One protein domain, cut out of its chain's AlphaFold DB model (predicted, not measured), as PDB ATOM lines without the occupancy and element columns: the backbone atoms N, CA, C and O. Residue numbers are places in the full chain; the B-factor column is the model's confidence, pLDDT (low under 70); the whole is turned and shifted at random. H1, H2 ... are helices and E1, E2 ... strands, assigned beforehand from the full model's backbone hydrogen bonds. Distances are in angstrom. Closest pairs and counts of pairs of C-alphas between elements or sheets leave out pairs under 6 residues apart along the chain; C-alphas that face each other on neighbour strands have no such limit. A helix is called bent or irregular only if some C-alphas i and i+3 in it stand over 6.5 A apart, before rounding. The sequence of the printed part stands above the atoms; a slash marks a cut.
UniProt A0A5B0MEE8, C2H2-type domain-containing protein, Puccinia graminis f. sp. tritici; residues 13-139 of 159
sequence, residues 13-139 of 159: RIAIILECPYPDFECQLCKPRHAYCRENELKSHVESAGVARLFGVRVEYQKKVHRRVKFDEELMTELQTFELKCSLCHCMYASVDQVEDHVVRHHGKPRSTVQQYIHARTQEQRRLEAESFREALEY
ATOM      1  N   ARG A  13     111.065 -24.522  61.279       37.19
ATOM      2  CA  ARG A  13     110.503 -25.577  62.151       37.19
ATOM      3  C   ARG A  13     109.550 -26.524  61.437       37.19
ATOM      4  O   ARG A  13     109.572 -27.721  61.704       37.19
ATOM      5  N   ILE A  14     108.747 -26.005  60.511       34.16
ATOM      6  CA  ILE A  14     107.929 -26.852  59.643       34.16
ATOM      7  C   ILE A  14     108.851 -27.690  58.742       34.16
ATOM      8  O   ILE A  14     108.515 -28.831  58.483       34.16
ATOM      9  N   ALA A  15     110.044 -27.214  58.361       30.91
ATOM     10  CA  ALA A  15     111.008 -28.022  57.606       30.91
ATOM     11  C   ALA A  15     111.470 -29.294  58.347       30.91
ATOM     12  O   ALA A  15     111.616 -30.318  57.706       30.91
ATOM     13  N   ILE A  16     111.599 -29.290  59.680       39.25
ATOM     14  CA  ILE A  16     112.012 -30.488  60.447       39.25
ATOM     15  C   ILE A  16     110.864 -31.509  60.577       39.25
ATOM     16  O   ILE A  16     111.104 -32.710  60.564       39.25
ATOM     17  N   ILE A  17     109.609 -31.045  60.623       40.53
ATOM     18  CA  ILE A  17     108.413 -31.913  60.600       40.53
ATOM     19  C   ILE A  17     108.054 -32.334  59.147       40.53
ATOM     20  O   ILE A  17     107.496 -33.404  58.930       40.53
ATOM     21  N   LEU A  18     108.420 -31.532  58.134       40.25
ATOM     22  CA  LEU A  18     108.258 -31.798  56.686       40.25
ATOM     23  C   LEU A  18     109.398 -32.615  56.066       40.25
ATOM     24  O   LEU A  18     109.285 -33.042  54.914       40.25
ATOM     25  N   GLU A  19     110.496 -32.794  56.789       44.16
ATOM     26  CA  GLU A  19     111.607 -33.676  56.436       44.16
ATOM     27  C   GLU A  19     111.558 -34.947  57.279       44.16
ATOM     28  O   GLU A  19     112.594 -35.513  57.604       44.16
ATOM     29  N   CYS A  20     110.361 -35.440  57.617       47.81
ATOM     30  CA  CYS A  20     110.244 -36.851  57.949       47.81
ATOM     31  C   CYS A  20     110.679 -37.623  56.689       47.81
ATOM     32  O   CYS A  20     109.972 -37.579  55.677       47.81
ATOM     33  N   PRO A  21     111.842 -38.308  56.683       55.16
ATOM     34  CA  PRO A  21     112.271 -39.074  55.515       55.16
ATOM     35  C   PRO A  21     111.383 -40.312  55.318       55.16
ATOM     36  O   PRO A  21     111.578 -41.080  54.376       55.16
ATOM     37  N   TYR A  22     110.431 -40.525  56.230       66.62
ATOM     38  CA  TYR A  22     109.550 -41.666  56.266       66.62
ATOM     39  C   TYR A  22     108.203 -41.291  55.646       66.62
ATOM     40  O   TYR A  22     107.576 -40.319  56.060       66.62
ATOM     41  N   PRO A  23     107.755 -42.040  54.633       71.38
ATOM     42  CA  PRO A  23     106.512 -41.743  53.951       71.38
ATOM     43  C   PRO A  23     105.306 -42.089  54.837       71.38
ATOM     44  O   PRO A  23     104.987 -43.261  55.055       71.38
ATOM     45  N   ASP A  24     104.636 -41.051  55.328       73.94
ATOM     46  CA  ASP A  24     103.499 -41.069  56.252       73.94
ATOM     47  C   ASP A  24     102.143 -41.162  55.532       73.94
ATOM     48  O   ASP A  24     101.156 -41.633  56.107       73.94
ATOM     49  N   PHE A  25     102.078 -40.765  54.258       79.69
ATOM     50  CA  PHE A  25     100.856 -40.792  53.459       79.69
ATOM     51  C   PHE A  25     100.810 -41.977  52.505       79.69
ATOM     52  O   PHE A  25     101.686 -42.142  51.672       79.69
ATOM     53  N   GLU A  26      99.718 -42.737  52.504       81.94
ATOM     54  CA  GLU A  26      99.467 -43.801  51.537       81.94
ATOM     55  C   GLU A  26      98.307 -43.496  50.589       81.94
ATOM     56  O   GLU A  26      97.271 -42.952  50.987       81.94
ATOM     57  N   CYS A  27      98.447 -43.936  49.335       83.25
ATOM     58  CA  CYS A  27      97.356 -43.959  48.367       83.25
ATOM     59  C   CYS A  27      96.431 -45.158  48.608       83.25
ATOM     60  O   CYS A  27      96.822 -46.306  48.387       83.25
ATOM     61  N   GLN A  28      95.174 -44.896  48.973       82.69
ATOM     62  CA  GLN A  28      94.168 -45.946  49.187       82.69
ATOM     63  C   GLN A  28      93.684 -46.627  47.896       82.69
ATOM     64  O   GLN A  28      93.133 -47.726  47.952       82.69
ATOM     65  N   LEU A  29      93.893 -46.000  46.733       80.12
ATOM     66  CA  LEU A  29      93.458 -46.534  45.437       80.12
ATOM     67  C   LEU A  29      94.424 -47.582  44.864       80.12
ATOM     68  O   LEU A  29      94.049 -48.350  43.978       80.12
ATOM     69  N   CYS A  30      95.669 -47.617  45.343       75.31
ATOM     70  CA  CYS A  30      96.690 -48.525  44.834       75.31
ATOM     71  C   CYS A  30      96.707 -49.851  45.605       75.31
ATOM     72  O   CYS A  30      96.555 -49.888  46.827       75.31
ATOM     73  N   LYS A  31      96.923 -50.952  44.875       71.44
ATOM     74  CA  LYS A  31      97.245 -52.272  45.433       71.44
ATOM     75  C   LYS A  31      98.490 -52.831  44.718       71.44
ATOM     76  O   LYS A  31      98.387 -53.124  43.521       71.44
ATOM     77  N   PRO A  32      99.639 -52.982  45.409       69.19
ATOM     78  CA  PRO A  32      99.909 -52.565  46.798       69.19
ATOM     79  C   PRO A  32      99.804 -51.040  46.992       69.19
ATOM     80  O   PRO A  32      99.816 -50.284  46.020       69.19
ATOM     81  N   ARG A  33      99.639 -50.584  48.243       76.69
ATOM     82  CA  ARG A  33      99.551 -49.148  48.556       76.69
ATOM     83  C   ARG A  33     100.912 -48.490  48.334       76.69
ATOM     84  O   ARG A  33     101.938 -49.050  48.699       76.69
ATOM     85  N   HIS A  34     100.908 -47.301  47.737       74.81
ATOM     86  CA  HIS A  34     102.111 -46.481  47.577       74.81
ATOM     87  C   HIS A  34     102.179 -45.462  48.703       74.81
ATOM     88  O   HIS A  34     101.149 -44.849  48.994       74.81
ATOM     89  N   ALA A  35     103.363 -45.270  49.282       76.88
ATOM     90  CA  ALA A  35     103.591 -44.302  50.342       76.88
ATOM     91  C   ALA A  35     104.345 -43.060  49.813       76.88
ATOM     92  O   ALA A  35     105.110 -43.159  48.856       76.88
ATOM     93  N   TYR A  36     104.098 -41.899  50.415       76.19
ATOM     94  CA  TYR A  36     104.609 -40.579  50.039       76.19
ATOM     95  C   TYR A  36     105.011 -39.813  51.295       76.19
ATOM     96  O   TYR A  36     104.320 -39.916  52.305       76.19
ATOM     97  N   CYS A  37     106.078 -39.021  51.214       71.75
ATOM     98  CA  CYS A  37     106.512 -38.143  52.306       71.75
ATOM     99  C   CYS A  37     105.699 -36.847  52.359       71.75
ATOM    100  O   CYS A  37     105.713 -36.138  53.361       71.75
ATOM    101  N   ARG A  38     105.035 -36.473  51.255       75.31
ATOM    102  CA  ARG A  38     104.281 -35.220  51.183       75.31
ATOM    103  C   ARG A  38     102.909 -35.401  50.552       75.31
ATOM    104  O   ARG A  38     102.722 -36.101  49.557       75.31
ATOM    105  N   GLU A  39     101.930 -34.674  51.089       80.94
ATOM    106  CA  GLU A  39     100.548 -34.725  50.598       80.94
ATOM    107  C   GLU A  39     100.428 -34.258  49.135       80.94
ATOM    108  O   GLU A  39      99.611 -34.788  48.382       80.94
ATOM    109  N   ASN A  40     101.254 -33.301  48.698       81.00
ATOM    110  CA  ASN A  40     101.254 -32.823  47.312       81.00
ATOM    111  C   ASN A  40     101.745 -33.887  46.313       81.00
ATOM    112  O   ASN A  40     101.259 -33.917  45.182       81.00
ATOM    113  N   GLU A  41     102.654 -34.775  46.721       79.06
ATOM    114  CA  GLU A  41     103.121 -35.900  45.904       79.06
ATOM    115  C   GLU A  41     102.009 -36.935  45.734       79.06
ATOM    116  O   GLU A  41     101.712 -37.344  44.610       79.06
ATOM    117  N   LEU A  42     101.314 -37.277  46.825       82.62
ATOM    118  CA  LEU A  42     100.140 -38.148  46.772       82.62
ATOM    119  C   LEU A  42      99.026 -37.542  45.904       82.62
ATOM    120  O   LEU A  42      98.410 -38.247  45.103       82.62
ATOM    121  N   LYS A  43      98.760 -36.239  46.046       85.75
ATOM    122  CA  LYS A  43      97.778 -35.519  45.226       85.75
ATOM    123  C   LYS A  43      98.132 -35.613  43.742       85.75
ATOM    124  O   LYS A  43      97.298 -36.043  42.949       85.75
ATOM    125  N   SER A  44      99.375 -35.280  43.393       83.88
ATOM    126  CA  SER A  44      99.886 -35.371  42.022       83.88
ATOM    127  C   SER A  44      99.760 -36.791  41.468       83.88
ATOM    128  O   SER A  44      99.304 -36.986  40.340       83.88
ATOM    129  N   HIS A  45     100.074 -37.806  42.278       82.75
ATOM    130  CA  HIS A  45      99.891 -39.203  41.902       82.75
ATOM    131  C   HIS A  45      98.431 -39.542  41.585       82.75
ATOM    132  O   HIS A  45      98.163 -40.141  40.551       82.75
ATOM    133  N   VAL A  46      97.483 -39.176  42.448       83.12
ATOM    134  CA  VAL A  46      96.062 -39.496  42.237       83.12
ATOM    135  C   VAL A  46      95.518 -38.794  40.996       83.12
ATOM    136  O   VAL A  46      94.836 -39.418  40.183       83.12
ATOM    137  N   GLU A  47      95.857 -37.519  40.824       83.38
ATOM    138  CA  GLU A  47      95.394 -36.714  39.696       83.38
ATOM    139  C   GLU A  47      96.014 -37.183  38.371       83.38
ATOM    140  O   GLU A  47      95.328 -37.198  37.352       83.38
ATOM    141  N   SER A  48      97.275 -37.631  38.367       76.38
ATOM    142  CA  SER A  48      97.940 -38.183  37.174       76.38
ATOM    143  C   SER A  48      97.533 -39.627  36.864       76.38
ATOM    144  O   SER A  48      97.286 -39.963  35.707       76.38
ATOM    145  N   ALA A  49      97.393 -40.487  37.876       67.62
ATOM    146  CA  ALA A  49      96.941 -41.868  37.707       67.62
ATOM    147  C   ALA A  49      95.470 -41.940  37.270       67.62
ATOM    148  O   ALA A  49      95.104 -42.809  36.474       67.62
ATOM    149  N   GLY A  50      94.639 -41.002  37.741       56.91
ATOM    150  CA  GLY A  50      93.252 -40.843  37.308       56.91
ATOM    151  C   GLY A  50      93.116 -40.549  35.815       56.91
ATOM    152  O   GLY A  50      92.230 -41.096  35.165       56.91
ATOM    153  N   VAL A  51      94.054 -39.782  35.245       48.81
ATOM    154  CA  VAL A  51      94.103 -39.503  33.799       48.81
ATOM    155  C   VAL A  51      94.400 -40.772  32.985       48.81
ATOM    156  O   VAL A  51      93.970 -40.875  31.840       48.81
ATOM    157  N   ALA A  52      95.078 -41.763  33.574       46.81
ATOM    158  CA  ALA A  52      95.527 -42.960  32.866       46.81
ATOM    159  C   ALA A  52      94.588 -44.180  32.968       46.81
ATOM    160  O   ALA A  52      94.702 -45.075  32.132       46.81
ATOM    161  N   ARG A  53      93.699 -44.278  33.974       48.94
ATOM    162  CA  ARG A  53      92.989 -45.549  34.265       48.94
ATOM    163  C   ARG A  53      91.467 -45.562  34.155       48.94
ATOM    164  O   ARG A  53      90.918 -46.658  34.102       48.94
ATOM    165  N   LEU A  54      90.769 -44.429  34.087       43.81
ATOM    166  CA  LEU A  54      89.300 -44.433  34.031       43.81
ATOM    167  C   LEU A  54      88.770 -43.364  33.064       43.81
ATOM    168  O   LEU A  54      88.520 -42.224  33.437       43.81
ATOM    169  N   PHE A  55      88.573 -43.766  31.806       45.62
ATOM    170  CA  PHE A  55      87.638 -43.129  30.865       45.62
ATOM    171  C   PHE A  55      87.792 -41.610  30.631       45.62
ATOM    172  O   PHE A  55      86.806 -40.927  30.375       45.62
ATOM    173  N   GLY A  56      89.010 -41.061  30.703       53.16
ATOM    174  CA  GLY A  56      89.249 -39.638  30.423       53.16
ATOM    175  C   GLY A  56      88.640 -38.673  31.449       53.16
ATOM    176  O   GLY A  56      88.590 -37.469  31.197       53.16
ATOM    177  N   VAL A  57      88.193 -39.173  32.607       56.94
ATOM    178  CA  VAL A  57      87.680 -38.343  33.699       56.94
ATOM    179  C   VAL A  57      88.827 -38.023  34.648       56.94
ATOM    180  O   VAL A  57      89.464 -38.910  35.214       56.94
ATOM    181  N   ARG A  58      89.101 -36.730  34.825       63.44
ATOM    182  CA  ARG A  58      90.116 -36.247  35.763       63.44
ATOM    183  C   ARG A  58      89.670 -36.605  37.184       63.44
ATOM    184  O   ARG A  58      88.664 -36.084  37.659       63.44
ATOM    185  N   VAL A  59      90.391 -37.505  37.850       71.88
ATOM    186  CA  VAL A  59      90.117 -37.843  39.254       71.88
ATOM    187  C   VAL A  59      90.605 -36.688  40.120       71.88
ATOM    188  O   VAL A  59      91.803 -36.427  40.190       71.88
ATOM    189  N   GLU A  60      89.677 -35.987  40.766       82.12
ATOM    190  CA  GLU A  60      90.008 -34.931  41.718       82.12
ATOM    191  C   GLU A  60      90.458 -35.538  43.049       82.12
ATOM    192  O   GLU A  60      89.832 -36.456  43.586       82.12
ATOM    193  N   TYR A  61      91.558 -35.034  43.605       82.94
ATOM    194  CA  TYR A  61      92.066 -35.532  44.872       82.94
ATOM    195  C   TYR A  61      91.135 -35.185  46.045       82.94
ATOM    196  O   TYR A  61      91.016 -34.033  46.454       82.94
ATOM    197  N   GLN A  62      90.544 -36.211  46.659       84.50
ATOM    198  CA  GLN A  62      89.783 -36.098  47.897       84.50
ATOM    199  C   GLN A  62      90.575 -36.677  49.074       84.50
ATOM    200  O   GLN A  62      90.746 -37.894  49.185       84.50
ATOM    201  N   LYS A  63      91.005 -35.809  50.002       82.69
ATOM    202  CA  LYS A  63      91.816 -36.181  51.179       82.69
ATOM    203  C   LYS A  63      91.242 -37.384  51.940       82.69
ATOM    204  O   LYS A  63      91.977 -38.307  52.257       82.69
ATOM    205  N   LYS A  64      89.932 -37.399  52.220       83.12
ATOM    206  CA  LYS A  64      89.290 -38.469  53.014       83.12
ATOM    207  C   LYS A  64      89.195 -39.816  52.291       83.12
ATOM    208  O   LYS A  64      89.049 -40.834  52.953       83.12
ATOM    209  N   VAL A  65      89.248 -39.815  50.961       83.12
ATOM    210  CA  VAL A  65      89.053 -41.017  50.137       83.12
ATOM    211  C   VAL A  65      90.393 -41.602  49.710       83.12
ATOM    212  O   VAL A  65      90.580 -42.812  49.707       83.12
ATOM    213  N   HIS A  66      91.345 -40.742  49.351       84.69
ATOM    214  CA  HIS A  66      92.576 -41.177  48.698       84.69
ATOM    215  C   HIS A  66      93.767 -41.268  49.640       84.69
ATOM    216  O   HIS A  66      94.715 -41.990  49.330       84.69
ATOM    217  N   ARG A  67      93.726 -40.559  50.773       86.06
ATOM    218  CA  ARG A  67      94.809 -40.529  51.754       86.06
ATOM    219  C   ARG A  67      94.516 -41.492  52.883       86.06
ATOM    220  O   ARG A  67      93.454 -41.439  53.502       86.06
ATOM    221  N   ARG A  68      95.495 -42.320  53.199       85.69
ATOM    222  CA  ARG A  68      95.641 -42.936  54.511       85.69
ATOM    223  C   ARG A  68      96.885 -42.339  55.156       85.69
ATOM    224  O   ARG A  68      97.864 -42.118  54.460       85.69
ATOM    225  N   VAL A  69      96.822 -42.038  56.444       81.00
ATOM    226  CA  VAL A  69      97.999 -41.638  57.225       81.00
ATOM    227  C   VAL A  69      98.416 -42.863  58.029       81.00
ATOM    228  O   VAL A  69      97.540 -43.521  58.597       81.00
ATOM    229  N   LYS A  70      99.699 -43.212  58.008       79.12
ATOM    230  CA  LYS A  70     100.245 -44.254  58.880       79.12
ATOM    231  C   LYS A  70     100.344 -43.712  60.299       79.12
ATOM    232  O   LYS A  70     100.722 -42.560  60.484       79.12
ATOM    233  N   PHE A  71     100.002 -44.533  61.283       81.50
ATOM    234  CA  PHE A  71     100.258 -44.183  62.678       81.50
ATOM    235  C   PHE A  71     101.732 -44.418  63.030       81.50
ATOM    236  O   PHE A  71     102.402 -45.241  62.397       81.50
ATOM    237  N   ASP A  72     102.223 -43.732  64.062       80.06
ATOM    238  CA  ASP A  72     103.625 -43.811  64.493       80.06
ATOM    239  C   ASP A  72     104.054 -45.246  64.819       80.06
ATOM    240  O   ASP A  72     105.159 -45.667  64.485       80.06
ATOM    241  N   GLU A  73     103.153 -46.038  65.402       83.69
ATOM    242  CA  GLU A  73     103.359 -47.455  65.720       83.69
ATOM    243  C   GLU A  73     103.599 -48.301  64.460       83.69
ATOM    244  O   GLU A  73     104.445 -49.202  64.448       83.69
ATOM    245  N   GLU A  74     102.882 -47.994  63.376       84.25
ATOM    246  CA  GLU A  74     103.042 -48.676  62.093       84.25
ATOM    247  C   GLU A  74     104.381 -48.311  61.458       84.25
ATOM    248  O   GLU A  74     105.133 -49.200  61.062       84.25
ATOM    249  N   LEU A  75     104.713 -47.018  61.422       83.56
ATOM    250  CA  LEU A  75     105.996 -46.538  60.906       83.56
ATOM    251  C   LEU A  75     107.167 -47.129  61.693       83.56
ATOM    252  O   LEU A  75     108.129 -47.612  61.099       83.56
ATOM    253  N   MET A  76     107.063 -47.167  63.022       84.81
ATOM    254  CA  MET A  76     108.072 -47.768  63.890       84.81
ATOM    255  C   MET A  76     108.244 -49.261  63.602       84.81
ATOM    256  O   MET A  76     109.371 -49.751  63.508       84.81
ATOM    257  N   THR A  77     107.135 -49.979  63.405       89.88
ATOM    258  CA  THR A  77     107.168 -51.397  63.035       89.88
ATOM    259  C   THR A  77     107.885 -51.590  61.700       89.88
ATOM    260  O   THR A  77     108.770 -52.440  61.599       89.88
ATOM    261  N   GLU A  78     107.573 -50.788  60.682       88.50
ATOM    262  CA  GLU A  78     108.244 -50.857  59.378       88.50
ATOM    263  C   GLU A  78     109.743 -50.537  59.478       88.50
ATOM    264  O   GLU A  78     110.570 -51.230  58.880       88.50
ATOM    265  N   LEU A  79     110.126 -49.530  60.270       86.56
ATOM    266  CA  LEU A  79     111.529 -49.153  60.482       86.56
ATOM    267  C   LEU A  79     112.340 -50.284  61.108       86.56
ATOM    268  O   LEU A  79     113.460 -50.556  60.676       86.56
ATOM    269  N   GLN A  80     111.753 -50.980  62.078       89.06
ATOM    270  CA  GLN A  80     112.419 -52.061  62.797       89.06
ATOM    271  C   GLN A  80     112.458 -53.371  62.003       89.06
ATOM    272  O   GLN A  80     113.441 -54.112  62.087       89.06
ATOM    273  N   THR A  81     111.401 -53.669  61.241       91.56
ATOM    274  CA  THR A  81     111.191 -55.010  60.671       91.56
ATOM    275  C   THR A  81     111.525 -55.118  59.189       91.56
ATOM    276  O   THR A  81     111.997 -56.167  58.756       91.56
ATOM    277  N   PHE A  82     111.299 -54.074  58.389       91.06
ATOM    278  CA  PHE A  82     111.430 -54.193  56.938       91.06
ATOM    279  C   PHE A  82     112.893 -54.086  56.521       91.06
ATOM    280  O   PHE A  82     113.620 -53.185  56.927       91.06
ATOM    281  N   GLU A  83     113.368 -54.995  55.687       92.94
ATOM    282  CA  GLU A  83     114.797 -55.031  55.355       92.94
ATOM    283  C   GLU A  83     115.129 -54.219  54.111       92.94
ATOM    284  O   GLU A  83     116.286 -53.895  53.874       92.94
ATOM    285  N   LEU A  84     114.122 -53.865  53.319       92.25
ATOM    286  CA  LEU A  84     114.312 -53.289  52.000       92.25
ATOM    287  C   LEU A  84     113.696 -51.899  51.956       92.25
ATOM    288  O   LEU A  84     112.609 -51.680  52.491       92.25
ATOM    289  N   LYS A  85     114.366 -50.968  51.281       88.12
ATOM    290  CA  LYS A  85     113.792 -49.667  50.937       88.12
ATOM    291  C   LYS A  85     114.030 -49.307  49.477       88.12
ATOM    292  O   LYS A  85     115.032 -49.705  48.881       88.12
ATOM    293  N   CYS A  86     113.110 -48.536  48.912       86.25
ATOM    294  CA  CYS A  86     113.296 -47.898  47.614       86.25
ATOM    295  C   CYS A  86     114.294 -46.741  47.758       86.25
ATOM    296  O   CYS A  86     114.088 -45.856  48.584       86.25
ATOM    297  N   SER A  87     115.355 -46.700  46.955       86.38
ATOM    298  CA  SER A  87     116.339 -45.609  47.016       86.38
ATOM    299  C   SER A  87     115.848 -44.290  46.410       86.38
ATOM    300  O   SER A  87     116.494 -43.265  46.594       86.38
ATOM    301  N   LEU A  88     114.718 -44.304  45.692       82.69
ATOM    302  CA  LEU A  88     114.137 -43.112  45.064       82.69
ATOM    303  C   LEU A  88     113.197 -42.342  45.999       82.69
ATOM    304  O   LEU A  88     113.123 -41.122  45.904       82.69
ATOM    305  N   CYS A  89     112.466 -43.043  46.870       77.06
ATOM    306  CA  CYS A  89     111.450 -42.437  47.740       77.06
ATOM    307  C   CYS A  89     111.485 -42.927  49.194       77.06
ATOM    308  O   CYS A  89     110.612 -42.575  49.976       77.06
ATOM    309  N   HIS A  90     112.455 -43.768  49.555       80.25
ATOM    310  CA  HIS A  90     112.682 -44.267  50.915       80.25
ATOM    311  C   HIS A  90     111.533 -45.085  51.538       80.25
ATOM    312  O   HIS A  90     111.628 -45.481  52.698       80.25
ATOM    313  N   CYS A  91     110.499 -45.447  50.766       78.62
ATOM    314  CA  CYS A  91     109.476 -46.404  51.192       78.62
ATOM    315  C   CYS A  91     110.098 -47.753  51.560       78.62
ATOM    316  O   CYS A  91     110.935 -48.275  50.819       78.62
ATOM    317  N   MET A  92     109.638 -48.323  52.672       85.12
ATOM    318  CA  MET A  92     110.106 -49.598  53.205       85.12
ATOM    319  C   MET A  92     109.214 -50.752  52.739       85.12
ATOM    320  O   MET A  92     108.001 -50.591  52.612       85.12
ATOM    321  N   TYR A  93     109.807 -51.927  52.531       87.25
ATOM    322  CA  TYR A  93     109.117 -53.124  52.054       87.25
ATOM    323  C   TYR A  93     109.625 -54.389  52.746       87.25
ATOM    324  O   TYR A  93     110.812 -54.527  53.047       87.25
ATOM    325  N   ALA A  94     108.719 -55.346  52.944       88.12
ATOM    326  CA  ALA A  94     109.027 -56.628  53.574       88.12
ATOM    327  C   ALA A  94     109.651 -57.644  52.600       88.12
ATOM    328  O   ALA A  94     110.173 -58.667  53.030       88.12
ATOM    329  N   SER A  95     109.572 -57.401  51.286       90.62
ATOM    330  CA  SER A  95     110.054 -58.338  50.263       90.62
ATOM    331  C   SER A  95     110.547 -57.636  49.000       90.62
ATOM    332  O   SER A  95     110.132 -56.515  48.687       90.62
ATOM    333  N   VAL A  96     111.426 -58.325  48.265       92.12
ATOM    334  CA  VAL A  96     111.988 -57.850  46.992       92.12
ATOM    335  C   VAL A  96     110.870 -57.625  45.974       92.12
ATOM    336  O   VAL A  96     110.797 -56.553  45.386       92.12
ATOM    337  N   ASP A  97     109.929 -58.561  45.848       91.06
ATOM    338  CA  ASP A  97     108.819 -58.454  44.893       91.06
ATOM    339  C   ASP A  97     107.977 -57.184  45.094       91.06
ATOM    340  O   ASP A  97     107.569 -56.543  44.123       91.06
ATOM    341  N   GLN A  98     107.742 -56.788  46.351       88.69
ATOM    342  CA  GLN A  98     106.988 -55.576  46.673       88.69
ATOM    343  C   GLN A  98     107.723 -54.309  46.236       88.69
ATOM    344  O   GLN A  98     107.111 -53.435  45.616       88.69
ATOM    345  N   VAL A  99     109.022 -54.200  46.535       88.56
ATOM    346  CA  VAL A  99     109.801 -53.022  46.131       88.56
ATOM    347  C   VAL A  99     110.030 -53.008  44.617       88.56
ATOM    348  O   VAL A  99     110.026 -51.937  44.016       88.56
ATOM    349  N   GLU A 100     110.148 -54.173  43.971       91.31
ATOM    350  CA  GLU A 100     110.265 -54.257  42.517       91.31
ATOM    351  C   GLU A 100     109.004 -53.757  41.814       91.31
ATOM    352  O   GLU A 100     109.076 -52.910  40.919       91.31
ATOM    353  N   ASP A 101     107.841 -54.270  42.224       87.25
ATOM    354  CA  ASP A 101     106.551 -53.852  41.679       87.25
ATOM    355  C   ASP A 101     106.320 -52.355  41.911       87.25
ATOM    356  O   ASP A 101     105.896 -51.641  40.999       87.25
ATOM    357  N   HIS A 102     106.692 -51.860  43.094       85.56
ATOM    358  CA  HIS A 102     106.674 -50.439  43.407       85.56
ATOM    359  C   HIS A 102     107.558 -49.625  42.454       85.56
ATOM    360  O   HIS A 102     107.067 -48.688  41.833       85.56
ATOM    361  N   VAL A 103     108.835 -49.972  42.277       87.25
ATOM    362  CA  VAL A 103     109.754 -49.196  41.427       87.25
ATOM    363  C   VAL A 103     109.260 -49.132  39.977       87.25
ATOM    364  O   VAL A 103     109.322 -48.074  39.343       87.25
ATOM    365  N   VAL A 104     108.702 -50.229  39.457       88.19
ATOM    366  CA  VAL A 104     108.138 -50.259  38.100       88.19
ATOM    367  C   VAL A 104     106.879 -49.404  38.000       88.19
ATOM    368  O   VAL A 104     106.786 -48.538  37.131       88.19
ATOM    369  N   ARG A 105     105.891 -49.632  38.873       80.81
ATOM    370  CA  ARG A 105     104.574 -48.983  38.765       80.81
ATOM    371  C   ARG A 105     104.595 -47.526  39.189       80.81
ATOM    372  O   ARG A 105     103.842 -46.726  38.642       80.81
ATOM    373  N   HIS A 106     105.409 -47.206  40.185       77.25
ATOM    374  CA  HIS A 106     105.414 -45.906  40.829       77.25
ATOM    375  C   HIS A 106     106.443 -44.960  40.212       77.25
ATOM    376  O   HIS A 106     106.122 -43.811  39.921       77.25
ATOM    377  N   HIS A 107     107.655 -45.452  39.944       81.75
ATOM    378  CA  HIS A 107     108.724 -44.640  39.357       81.75
ATOM    379  C   HIS A 107     108.870 -44.819  37.841       81.75
ATOM    380  O   HIS A 107     109.748 -44.198  37.238       81.75
ATOM    381  N   GLY A 108     108.040 -45.667  37.221       84.19
ATOM    382  CA  GLY A 108     108.062 -45.917  35.778       84.19
ATOM    383  C   GLY A 108     109.386 -46.507  35.291       84.19
ATOM    384  O   GLY A 108     109.730 -46.361  34.117       84.19
ATOM    385  N   LYS A 109     110.179 -47.112  36.186       90.31
ATOM    386  CA  LYS A 109     111.488 -47.659  35.827       90.31
ATOM    387  C   LYS A 109     111.316 -49.019  35.151       90.31
ATOM    388  O   LYS A 109     110.493 -49.823  35.590       90.31
ATOM    389  N   PRO A 110     112.087 -49.311  34.093       91.75
ATOM    390  CA  PRO A 110     111.994 -50.595  33.419       91.75
ATOM    391  C   PRO A 110     112.472 -51.715  34.343       91.75
ATOM    392  O   PRO A 110     113.463 -51.550  35.062       91.75
ATOM    393  N   ARG A 111     111.798 -52.875  34.277       89.75
ATOM    394  CA  ARG A 111     112.068 -54.024  35.160       89.75
ATOM    395  C   ARG A 111     113.527 -54.489  35.117       89.75
ATOM    396  O   ARG A 111     114.065 -54.886  36.140       89.75
ATOM    397  N   SER A 112     114.191 -54.332  33.971       92.62
ATOM    398  CA  SER A 112     115.617 -54.632  33.785       92.62
ATOM    399  C   SER A 112     116.568 -53.802  34.654       92.62
ATOM    400  O   SER A 112     117.707 -54.207  34.850       92.62
ATOM    401  N   THR A 113     116.126 -52.656  35.178       93.12
ATOM    402  CA  THR A 113     116.959 -51.736  35.974       93.12
ATOM    403  C   THR A 113     116.548 -51.656  37.440       93.12
ATOM    404  O   THR A 113     117.176 -50.943  38.211       93.12
ATOM    405  N   VAL A 114     115.495 -52.364  37.847       93.75
ATOM    406  CA  VAL A 114     114.866 -52.192  39.165       93.75
ATOM    407  C   VAL A 114     115.821 -52.472  40.323       93.75
ATOM    408  O   VAL A 114     115.802 -51.746  41.312       93.75
ATOM    409  N   GLN A 115     116.688 -53.474  40.178       94.12
ATOM    410  CA  GLN A 115     117.609 -53.915  41.227       94.12
ATOM    411  C   GLN A 115     118.528 -52.794  41.739       94.12
ATOM    412  O   GLN A 115     118.826 -52.748  42.927       94.12
ATOM    413  N   GLN A 116     118.900 -51.824  40.894       95.00
ATOM    414  CA  GLN A 116     119.738 -50.689  41.314       95.00
ATOM    415  C   GLN A 116     119.015 -49.704  42.252       95.00
ATOM    416  O   GLN A 116     119.646 -48.840  42.857       95.00
ATOM    417  N   TYR A 117     117.686 -49.808  42.350       92.50
ATOM    418  CA  TYR A 117     116.847 -48.957  43.189       92.50
ATOM    419  C   TYR A 117     116.418 -49.632  44.496       92.50
ATOM    420  O   TYR A 117     115.702 -49.028  45.295       92.50
ATOM    421  N   ILE A 118     116.850 -50.874  44.724       93.50
ATOM    422  CA  ILE A 118     116.572 -51.619  45.947       93.50
ATOM    423  C   ILE A 118     117.764 -51.469  46.878       93.50
ATOM    424  O   ILE A 118     118.883 -51.853  46.548       93.50
ATOM    425  N   HIS A 119     117.515 -50.930  48.063       92.69
ATOM    426  CA  HIS A 119     118.519 -50.832  49.105       92.69
ATOM    427  C   HIS A 119     118.175 -51.781  50.251       92.69
ATOM    428  O   HIS A 119     117.154 -51.608  50.919       92.69
ATOM    429  N   ALA A 120     119.042 -52.766  50.486       94.75
ATOM    430  CA  ALA A 120     118.969 -53.622  51.661       94.75
ATOM    431  C   ALA A 120     119.578 -52.899  52.867       94.75
ATOM    432  O   ALA A 120     120.746 -52.510  52.845       94.75
ATOM    433  N   ARG A 121     118.772 -52.718  53.912       92.31
ATOM    434  CA  ARG A 121     119.168 -52.104  55.175       92.31
ATOM    435  C   ARG A 121     119.807 -53.139  56.085       92.31
ATOM    436  O   ARG A 121     119.203 -54.176  56.371       92.31
ATOM    437  N   THR A 122     120.982 -52.825  56.614       92.62
ATOM    438  CA  THR A 122     121.596 -53.616  57.685       92.62
ATOM    439  C   THR A 122     120.781 -53.501  58.975       92.62
ATOM    440  O   THR A 122     120.018 -52.553  59.166       92.62
ATOM    441  N   GLN A 123     120.963 -54.452  59.894       93.69
ATOM    442  CA  GLN A 123     120.333 -54.393  61.218       93.69
ATOM    443  C   GLN A 123     120.662 -53.083  61.951       93.69
ATOM    444  O   GLN A 123     119.785 -52.486  62.569       93.69
ATOM    445  N   GLU A 124     121.904 -52.612  61.831       91.25
ATOM    446  CA  GLU A 124     122.339 -51.358  62.444       91.25
ATOM    447  C   GLU A 124     121.656 -50.136  61.818       91.25
ATOM    448  O   GLU A 124     121.200 -49.252  62.536       91.25
ATOM    449  N   GLN A 125     121.497 -50.103  60.490       87.31
ATOM    450  CA  GLN A 125     120.756 -49.025  59.827       87.31
ATOM    451  C   GLN A 125     119.295 -48.980  60.279       87.31
ATOM    452  O   GLN A 125     118.782 -47.898  60.543       87.31
ATOM    453  N   ARG A 126     118.638 -50.138  60.427       88.44
ATOM    454  CA  ARG A 126     117.260 -50.205  60.946       88.44
ATOM    455  C   ARG A 126     117.162 -49.666  62.371       88.44
ATOM    456  O   ARG A 126     116.235 -48.921  62.679       88.44
ATOM    457  N   ARG A 127     118.132 -50.007  63.227       88.94
ATOM    458  CA  ARG A 127     118.215 -49.499  64.603       88.94
ATOM    459  C   ARG A 127     118.352 -47.976  64.625       88.94
ATOM    460  O   ARG A 127     117.555 -47.317  65.285       88.94
ATOM    461  N   LEU A 128     119.305 -47.427  63.871       85.00
ATOM    462  CA  LEU A 128     119.561 -45.985  63.809       85.00
ATOM    463  C   LEU A 128     118.385 -45.203  63.212       85.00
ATOM    464  O   LEU A 128     118.037 -44.141  63.717       85.00
ATOM    465  N   GLU A 129     117.744 -45.721  62.162       83.81
ATOM    466  CA  GLU A 129     116.564 -45.089  61.558       83.81
ATOM    467  C   GLU A 129     115.368 -45.085  62.535       83.81
ATOM    468  O   GLU A 129     114.686 -44.067  62.669       83.81
ATOM    469  N   ALA A 130     115.153 -46.173  63.285       84.62
ATOM    470  CA  ALA A 130     114.119 -46.242  64.323       84.62
ATOM    471  C   ALA A 130     114.402 -45.316  65.523       84.62
ATOM    472  O   ALA A 130     113.480 -44.691  66.050       84.62
ATOM    473  N   GLU A 131     115.663 -45.207  65.953       84.25
ATOM    474  CA  GLU A 131     116.089 -44.266  67.000       84.25
ATOM    475  C   GLU A 131     115.891 -42.818  66.552       84.25
ATOM    476  O   GLU A 131     115.236 -42.048  67.251       84.25
ATOM    477  N   SER A 132     116.336 -42.481  65.341       81.12
ATOM    478  CA  SER A 132     116.138 -41.156  64.754       81.12
ATOM    479  C   SER A 132     114.655 -40.791  64.632       81.12
ATOM    480  O   SER A 132     114.280 -39.649  64.897       81.12
ATOM    481  N   PHE A 133     113.789 -41.749  64.283       81.62
ATOM    482  CA  PHE A 133     112.348 -41.507  64.244       81.62
ATOM    483  C   PHE A 133     111.774 -41.220  65.639       81.62
ATOM    484  O   PHE A 133     110.977 -40.300  65.792       81.62
ATOM    485  N   ARG A 134     112.217 -41.945  66.674       81.81
ATOM    486  CA  ARG A 134     111.794 -41.687  68.060       81.81
ATOM    487  C   ARG A 134     112.212 -40.298  68.539       81.81
ATOM    488  O   ARG A 134     111.386 -39.582  69.094       81.81
ATOM    489  N   GLU A 135     113.456 -39.906  68.281       80.50
ATOM    490  CA  GLU A 135     113.956 -38.566  68.613       80.50
ATOM    491  C   GLU A 135     113.147 -37.468  67.904       80.50
ATOM    492  O   GLU A 135     112.847 -36.430  68.496       80.50
ATOM    493  N   ALA A 136     112.744 -37.705  66.650       76.44
ATOM    494  CA  ALA A 136     111.903 -36.778  65.900       76.44
ATOM    495  C   ALA A 136     110.498 -36.629  66.511       76.44
ATOM    496  O   ALA A 136     109.992 -35.506  66.584       76.44
ATOM    497  N   LEU A 137     109.890 -37.722  66.989       77.56
ATOM    498  CA  LEU A 137     108.603 -37.677  67.693       77.56
ATOM    499  C   LEU A 137     108.713 -36.875  68.998       77.56
ATOM    500  O   LEU A 137     107.941 -35.945  69.216       77.56
ATOM    501  N   GLU A 138     109.732 -37.149  69.816       78.94
ATOM    502  CA  GLU A 138     109.967 -36.408  71.063       78.94
ATOM    503  C   GLU A 138     110.203 -34.912  70.810       78.94
ATOM    504  O   GLU A 138     109.708 -34.052  71.545       78.94
ATOM    505  N   TYR A 139     110.950 -34.579  69.755       75.31
ATOM    506  CA  TYR A 139     111.158 -33.194  69.349       75.31
ATOM    507  C   TYR A 139     109.849 -32.529  68.904       75.31
ATOM    508  O   TYR A 139     109.590 -31.381  69.282       75.31
TER     509      TYR A 139
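This is residues 13 to 139 of the 159 residues of the protein "C2H2-type domain-containing protein" of Puccinia graminis f. sp. tritici (UniProt A0A5B0MEE8). Two small lobes, each a two-stranded antiparallel sheet with a helix packed on it, stand apart and are linked along the chain by H4, and the last helix, H7, lies side by side with H4 and runs the opposite way along one side of the domain. The first lobe holds the sheet E1 - E2 with H2, whose residues 39 to 46 pack on the sheet, and the short H3; the second holds the sheet E3 - E4 with H5 on it and H6 across H5, while H1 lies far out, near H7. The printed part has 127 residues with seven named helices and four named strands, in the order H1 E1 H2 H3 E2 H4 E3 H5 H6 E4 H7, and its class is mostly helix. The whole is compact, with a radius of gyration of the C-alphas of 15.3 A, and spans 47 by 38 by 21 A.

H1, residues 13 to 18, is close to but not clearly touching H7, residues 123 to 139: the closest C-alphas, those of Ile 17 and Ala 136, are 8.0 A apart. The strand E1, residues 25 to 27, is antiparallel to E2, residues 67 to 69, with 143 degrees between their directions; N 26 and O 68 are 2.8 A apart, within hydrogen-bond range, and N 68 and O 26 are 2.9 A apart. Residues 25 to 26 of E1 also pair with residues 35 to 36, antiparallel. The closest C-alphas of E1 and H2, residues 39 to 53, are those of Cys 27 and Leu 42, 6.6 A apart. H3, residues 63 to 66, is close to but not clearly touching H2, with the C-alphas of Val 46 and His 66 closest at 7.5 A. H4, residues 72 to 81, touches H7 at a shallow tilt of 17 degrees, opposite ways; the closest C-alphas are those of Leu 79 and Ala 130, 5.5 A apart, and H7 touches H4 with its residues 126 to 133 alone. E3, residues 84 to 86, is antiparallel to E4, residues 118 to 120, at 147 degrees, with N 85 to O 119 and N 119 to O 85 within hydrogen-bond range, each 2.9 A. Residues 84 to 85 of E3 also pair with residues 92 to 93, antiparallel. The closest C-alphas of E3 and H5, residues 96 to 107, are those of Cys 86 and Val 99, 6.4 A apart. H5 touches H6, residues 111 to 117, with its residues 100 to 104 alone; the two are about perpendicular at 78 degrees, and the C-alphas of Glu 100 and Val 114 are closest at 6.1 A. H2 and H5 are apart, and so are E1 and E3. Every O i to N i+4 pair is within hydrogen-bond range in H1, H4, H5 and H7; in H2 it is 9 of 11, in H6 0 of 3 with 3 of 4 O i to N i+3 pairs within range, and H3 is too short for an O i to N i+4 pair.

H1 begins at C-alpha 13, (110.503, -25.577, 62.151). From first to last C-alpha, H2 measures 21.0 A, H4 14.0 A, H5 15.6 A and H6 10.6 A. H6 is irregular, with C-alphas 112 and 115 7.7 A apart. E3 begins at C-alpha 84, (114.312, -53.289, 52.000). H7, the longest helix with 17 residues, measures 24.5 A and ends at C-alpha 139, (111.158, -33.194, 69.349).

The two C-alphas farthest apart, those of Phe 55 and Glu 124, are 47.6 A apart. The printed part has no cut, and the link from E1 to H2, with 11 residues, is long. The mean pLDDT of the printed part is 78.6; residues 13 to 22, residue 32 and residues 49 to 58 are under 70.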